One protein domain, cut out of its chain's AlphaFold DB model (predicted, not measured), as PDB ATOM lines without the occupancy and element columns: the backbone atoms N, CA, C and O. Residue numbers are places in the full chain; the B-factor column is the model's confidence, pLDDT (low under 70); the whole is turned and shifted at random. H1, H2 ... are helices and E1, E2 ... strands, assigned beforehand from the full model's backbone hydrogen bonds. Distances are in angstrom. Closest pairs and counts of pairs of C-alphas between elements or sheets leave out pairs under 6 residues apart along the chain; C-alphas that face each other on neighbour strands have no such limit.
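This is residues 8 to 54 of the 54 residues of an uncharacterized protein of uncultured marine thaumarchaeote AD1000_66_F10 (UniProt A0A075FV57). A two-stranded hairpin, E1 and E2, has one helix, H1, packed aslant on it through residues 40 to 51, with more close C-alpha pairs to E2 than to E1; residues 29 to 39, of which 37 to 39 belong to H1, stick out from this body. The printed part has 47 residues, with two named strands and one named helix in the order E1, E2, H1 along the chain; the sheet E1 - E2 is antiparallel, and the class is mixed, helices and strands. It is only just loose, close to compact, with a radius of gyration of the C-alphas of 11.5 A, and elongated, spanning 32 by 20 by 18 A.

E1, residues 11 to 17, is 19.1 A long from C-alpha 11 at (176.175, 103.453, 132.767). E2, residues 20 to 26, is 19.9 A long. H1, residues 37 to 51, is 20.8 A long and ends with C-alpha 51 at (167.239, 87.965, 141.903).

E1 and E2 form a hairpin, antiparallel at 159 degrees, with N 13 and O 24 2.7 A apart, within hydrogen-bond range. The closest C-alphas of E2 and H1, Ile 21 and Ala 47, are 5.7 A apart. Those of E1 and H1, Val 14 and Ala 47, are 7.8 A apart. In H1 every O i to N i+4 pair is within hydrogen-bond range.

The two farthest C-alphas, Asp 32 and Cys 54, are 33.0 A apart. The printed part has no cut, and no link is long. Confidence is under 70 at residues 8 to 9, 27 to 34 and 54.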
ATOM      1  N   ASN A   8     179.800 109.151 133.030       68.00
ATOM      2  CA  ASN A   8     178.529 109.326 132.320       68.00
ATOM      3  C   ASN A   8     178.348 108.349 131.145       68.00
ATOM      4  O   ASN A   8     177.221 108.079 130.737       68.00
ATOM      5  N   ASP A   9     179.449 107.825 130.607       65.06
ATOM      6  CA  ASP A   9     179.465 106.845 129.518       65.06
ATOM      7  C   ASP A   9     179.651 105.407 130.037       65.06
ATOM      8  O   ASP A   9     179.691 104.464 129.254       65.06
ATOM      9  N   ALA A  10     179.765 105.223 131.356       70.56
ATOM     10  CA  ALA A  10     179.914 103.931 132.022       70.56
ATOM     11  C   ALA A  10     178.636 103.553 132.792       70.56
ATOM     12  O   ALA A  10     178.688 103.097 133.934       70.56
ATOM     13  N   ILE A  11     177.475 103.777 132.173       77.44
ATOM     14  CA  ILE A  11     176.175 103.453 132.767       77.44
ATOM     15  C   ILE A  11     175.820 102.004 132.438       77.44
ATOM     16  O   ILE A  11     175.772 101.624 131.265       77.44
ATOM     17  N   ILE A  12     175.523 101.226 133.480       81.38
ATOM     18  CA  ILE A  12     174.890  99.910 133.376       81.38
ATOM     19  C   ILE A  12     173.431 100.007 133.821       81.38
ATOM     20  O   ILE A  12     173.110 100.636 134.827       81.38
ATOM     21  N   PHE A  13     172.557  99.377 133.056       84.62
ATOM     22  CA  PHE A  13     171.143  99.204 133.328       84.62
ATOM     23  C   PHE A  13     170.912  97.768 133.768       84.62
ATOM     24  O   PHE A  13     171.487  96.832 133.198       84.62
ATOM     25  N   VAL A  14     170.083  97.608 134.794       87.31
ATOM     26  CA  VAL A  14     169.709  96.304 135.324       87.31
ATOM     27  C   VAL A  14     168.197  96.242 135.428       87.31
ATOM     28  O   VAL A  14     167.612  96.858 136.313       87.31
ATOM     29  N   ASP A  15     167.593  95.479 134.524       87.88
ATOM     30  CA  ASP A  15     166.146  95.341 134.408       87.88
ATOM     31  C   ASP A  15     165.729  93.927 134.838       87.88
ATOM     32  O   ASP A  15     166.046  92.947 134.147       87.88
ATOM     33  N   PRO A  16     165.024  93.779 135.973       85.88
ATOM     34  CA  PRO A  16     164.339  92.543 136.315       85.88
ATOM     35  C   PRO A  16     163.203  92.295 135.319       85.88
ATOM     36  O   PRO A  16     162.387  93.172 135.053       85.88
ATOM     37  N   THR A  17     163.153  91.095 134.757       85.25
ATOM     38  CA  THR A  17     162.095  90.632 133.850       85.25
ATOM     39  C   THR A  17     161.479  89.356 134.410       85.25
ATOM     40  O   THR A  17     162.104  88.683 135.230       85.25
ATOM     41  N   ASP A  18     160.306  88.969 133.911       83.31
ATOM     42  CA  ASP A  18     159.577  87.781 134.385       83.31
ATOM     43  C   ASP A  18     160.417  86.489 134.354       83.31
ATOM     44  O   ASP A  18     160.241  85.605 135.188       83.31
ATOM     45  N   ASN A  19     161.373  86.394 133.422       82.50
ATOM     46  CA  ASN A  19     162.186  85.194 133.200       82.50
ATOM     47  C   ASN A  19     163.661  85.346 133.615       82.50
ATOM     48  O   ASN A  19     164.459  84.434 133.387       82.50
ATOM     49  N   GLY A  20     164.060  86.474 134.211       84.62
ATOM     50  CA  GLY A  20     165.445  86.692 134.641       84.62
ATOM     51  C   GLY A  20     165.848  88.158 134.753       84.62
ATOM     52  O   GLY A  20     165.034  89.058 134.580       84.62
ATOM     53  N   ILE A  21     167.127  88.408 135.027       86.88
ATOM     54  CA  ILE A  21     167.676  89.764 135.147       86.88
ATOM     55  C   ILE A  21     168.451  90.104 133.874       86.88
ATOM     56  O   ILE A  21     169.388  89.394 133.505       86.88
ATOM     57  N   ARG A  22     168.078  91.194 133.202       86.12
ATOM     58  CA  ARG A  22     168.776  91.709 132.022       86.12
ATOM     59  C   ARG A  22     169.752  92.804 132.447       86.12
ATOM     60  O   ARG A  22     169.331  93.830 132.966       86.12
ATOM     61  N   VAL A  23     171.042  92.608 132.180       84.56
ATOM     62  CA  VAL A  23     172.094  93.610 132.420       84.56
ATOM     63  C   VAL A  23     172.645  94.087 131.079       84.56
ATOM     64  O   VAL A  23     173.053  93.270 130.255       84.56
ATOM     65  N   TYR A  24     172.653  95.396 130.838       80.62
ATOM     66  CA  TYR A  24     173.188  95.996 129.611       80.62
ATOM     67  C   TYR A  24     173.796  97.363 129.902       80.62
ATOM     68  O   TYR A  24     173.382  98.044 130.827       80.62
ATOM     69  N   GLY A  25     174.796  97.777 129.129       76.38
ATOM     70  CA  GLY A  25     175.448  99.073 129.314       76.38
ATOM     71  C   GLY A  25     175.251  99.993 128.121       76.38
ATOM     72  O   GLY A  25     175.109  99.534 126.985       76.38
ATOM     73  N   LYS A  26     175.273 101.304 128.367       72.12
ATOM     74  CA  LYS A  26     175.422 102.299 127.303       72.12
ATOM     75  C   LYS A  26     176.908 102.466 127.027       72.12
ATOM     76  O   LYS A  26     177.564 103.277 127.662       72.12
ATOM     77  N   TRP A  27     177.433 101.698 126.080       69.19
ATOM     78  CA  TRP A  27     178.831 101.810 125.665       69.19
ATOM     79  C   TRP A  27     178.942 102.720 124.450       69.19
ATOM     80  O   TRP A  27     178.179 102.571 123.495       69.19
ATOM     81  N   LYS A  28     179.924 103.628 124.440       61.75
ATOM     82  CA  LYS A  28     180.198 104.455 123.254       61.75
ATOM     83  C   LYS A  28     180.605 103.606 122.043       61.75
ATOM     84  O   LYS A  28     180.342 103.999 120.912       61.75
ATOM     85  N   ASN A  29     181.221 102.448 122.285       59.56
ATOM     86  CA  ASN A  29     181.530 101.476 121.249       59.56
ATOM     87  C   ASN A  29     181.352 100.045 121.783       59.56
ATOM     88  O   ASN A  29     182.216  99.520 122.484       59.56
ATOM     89  N   SER A  30     180.213  99.419 121.474       57.78
ATOM     90  CA  SER A  30     179.911  98.031 121.859       57.78
ATOM     91  C   SER A  30     180.798  97.005 121.147       57.78
ATOM     92  O   SER A  30     180.902  95.876 121.609       57.78
ATOM     93  N   TYR A  31     181.423  97.390 120.030       56.78
ATOM     94  CA  TYR A  31     182.338  96.540 119.268       56.78
ATOM     95  C   TYR A  31     183.735  96.482 119.907       56.78
ATOM     96  O   TYR A  31     184.375  95.435 119.894       56.78
ATOM     97  N   ASP A  32     184.179  97.581 120.529       55.78
ATOM     98  CA  ASP A  32     185.481  97.649 121.213       55.78
ATOM     99  C   ASP A  32     185.430  97.072 122.635       55.78
ATOM    100  O   ASP A  32     186.432  96.575 123.152       55.78
ATOM    101  N   PHE A  33     184.263  97.129 123.281       62.97
ATOM    102  CA  PHE A  33     184.030  96.534 124.595       62.97
ATOM    103  C   PHE A  33     183.489  95.108 124.440       62.97
ATOM    104  O   PHE A  33     182.321  94.822 124.698       62.97
ATOM    105  N   GLY A  34     184.358  94.188 124.017       65.44
ATOM    106  CA  GLY A  34     184.088  92.760 124.174       65.44
ATOM    107  C   GLY A  34     183.841  92.437 125.653       65.44
ATOM    108  O   GLY A  34     184.568  92.919 126.525       65.44
ATOM    109  N   VAL A  35     182.812  91.638 125.953       70.00
ATOM    110  CA  VAL A  35     182.535  91.210 127.332       70.00
ATOM    111  C   VAL A  35     183.665  90.288 127.778       70.00
ATOM    112  O   VAL A  35     183.760  89.148 127.326       70.00
ATOM    113  N   THR A  36     184.549  90.786 128.644       80.19
ATOM    114  CA  THR A  36     185.590  89.943 129.241       80.19
ATOM    115  C   THR A  36     184.971  89.000 130.263       80.19
ATOM    116  O   THR A  36     183.874  89.238 130.779       80.19
ATOM    117  N   LYS A  37     185.687  87.923 130.591       80.56
ATOM    118  CA  LYS A  37     185.240  86.978 131.614       80.56
ATOM    119  C   LYS A  37     185.064  87.661 132.974       80.56
ATOM    120  O   LYS A  37     184.058  87.420 133.632       80.56
ATOM    121  N   GLU A  38     185.976  88.555 133.368       82.56
ATOM    122  CA  GLU A  38     185.837  89.283 134.636       82.56
ATOM    123  C   GLU A  38     184.597  90.183 134.636       82.56
ATOM    124  O   GLU A  38     183.885  90.262 135.635       82.56
ATOM    125  N   LEU A  39     184.305  90.837 133.507       79.31
ATOM    126  CA  LEU A  39     183.122  91.681 133.370       79.31
ATOM    127  C   LEU A  39     181.832  90.860 133.488       79.31
ATOM    128  O   LEU A  39     180.904  91.264 134.187       79.31
ATOM    129  N   PHE A  40     181.801  89.686 132.852       82.94
ATOM    130  CA  PHE A  40     180.690  88.748 132.976       82.94
ATOM    131  C   PHE A  40     180.484  88.301 134.429       82.94
ATOM    132  O   PHE A  40     179.364  88.354 134.923       82.94
ATOM    133  N   GLU A  41     181.550  87.927 135.142       88.31
ATOM    134  CA  GLU A  41     181.468  87.517 136.553       88.31
ATOM    135  C   GLU A  41     180.939  88.635 137.467       88.31
ATOM    136  O   GLU A  41     180.219  88.368 138.432       88.31
ATOM    137  N   ILE A  42     181.270  89.896 137.169       87.44
ATOM    138  CA  ILE A  42     180.712  91.055 137.876       87.44
ATOM    139  C   ILE A  42     179.208  91.173 137.606       87.44
ATOM    140  O   ILE A  42     178.430  91.327 138.550       87.44
ATOM    141  N   TYR A  43     178.784  91.075 136.343       86.38
ATOM    142  CA  TYR A  43     177.367  91.160 135.974       86.38
ATOM    143  C   TYR A  43     176.541  90.011 136.548       86.38
ATOM    144  O   TYR A  43     175.450  90.256 137.064       86.38
ATOM    145  N   ASP A  44     177.074  88.791 136.535       88.31
ATOM    146  CA  ASP A  44     176.424  87.612 137.106       88.31
ATOM    147  C   ASP A  44     176.210  87.765 138.619       88.31
ATOM    148  O   ASP A  44     175.108  87.547 139.123       88.31
ATOM    149  N   LYS A  45     177.218  88.265 139.349       92.19
ATOM    150  CA  LYS A  45     177.074  88.577 140.779       92.19
ATOM    151  C   LYS A  45     175.978  89.609 141.036       92.19
ATOM    152  O   LYS A  45     175.151  89.395 141.922       92.19
ATOM    153  N   ILE A  46     175.948  90.708 140.277       88.62
ATOM    154  CA  ILE A  46     174.919  91.755 140.413       88.62
ATOM    155  C   ILE A  46     173.523  91.163 140.175       88.62
ATOM    156  O   ILE A  46     172.632  91.332 141.011       88.62
ATOM    157  N   ALA A  47     173.348  90.421 139.080       87.69
ATOM    158  CA  ALA A  47     172.090  89.758 138.750       87.69
ATOM    159  C   ALA A  47     171.658  88.770 139.846       87.69
ATOM    160  O   ALA A  47     170.493  88.754 140.246       87.69
ATOM    161  N   GLY A  48     172.599  87.989 140.381       89.94
ATOM    162  CA  GLY A  48     172.356  87.043 141.464       89.94
ATOM    163  C   GLY A  48     171.903  87.702 142.770       89.94
ATOM    164  O   GLY A  48     171.059  87.140 143.467       89.94
ATOM    165  N   TYR A  49     172.414  88.892 143.107       90.00
ATOM    166  CA  TYR A  49     171.930  89.653 144.264       90.00
ATOM    167  C   TYR A  49     170.522  90.199 144.044       90.00
ATOM    168  O   TYR A  49     169.678  90.057 144.923       90.00
ATOM    169  N   ILE A  50     170.250  90.775 142.874       86.75
ATOM    170  CA  ILE A  50     168.937  91.358 142.567       86.75
ATOM    171  C   ILE A  50     167.861  90.276 142.507       86.75
ATOM    172  O   ILE A  50     166.793  90.456 143.077       86.75
ATOM    173  N   LYS A  51     168.164  89.107 141.931       84.38
ATOM    174  CA  LYS A  51     167.239  87.965 141.903       84.38
ATOM    175  C   LYS A  51     166.805  87.495 143.298       84.38
ATOM    176  O   LYS A  51     165.749  86.894 143.415       84.38
ATOM    177  N   LYS A  52     167.594  87.743 144.350       86.88
ATOM    178  CA  LYS A  52     167.212  87.424 145.741       86.88
ATOM    179  C   LYS A  52     166.256  88.447 146.360       86.88
ATOM    180  O   LYS A  52     165.708  88.173 147.422       86.88
ATOM    181  N   LEU A  53     166.137  89.630 145.760       82.00
ATOM    182  CA  LEU A  53     165.244  90.704 146.201       82.00
ATOM    183  C   LEU A  53     163.885  90.669 145.483       82.00
ATOM    184  O   LEU A  53     162.971  91.366 145.917       82.00
ATOM    185  N   CYS A  54     163.783  89.907 144.390       65.38
ATOM    186  CA  CYS A  54     162.561  89.685 143.620       65.38
ATOM    187  C   CYS A  54     161.806  88.439 144.091       65.38
ATOM    188  O   CYS A  54     162.466  87.482 144.556       65.38
TER     189      CYS A  54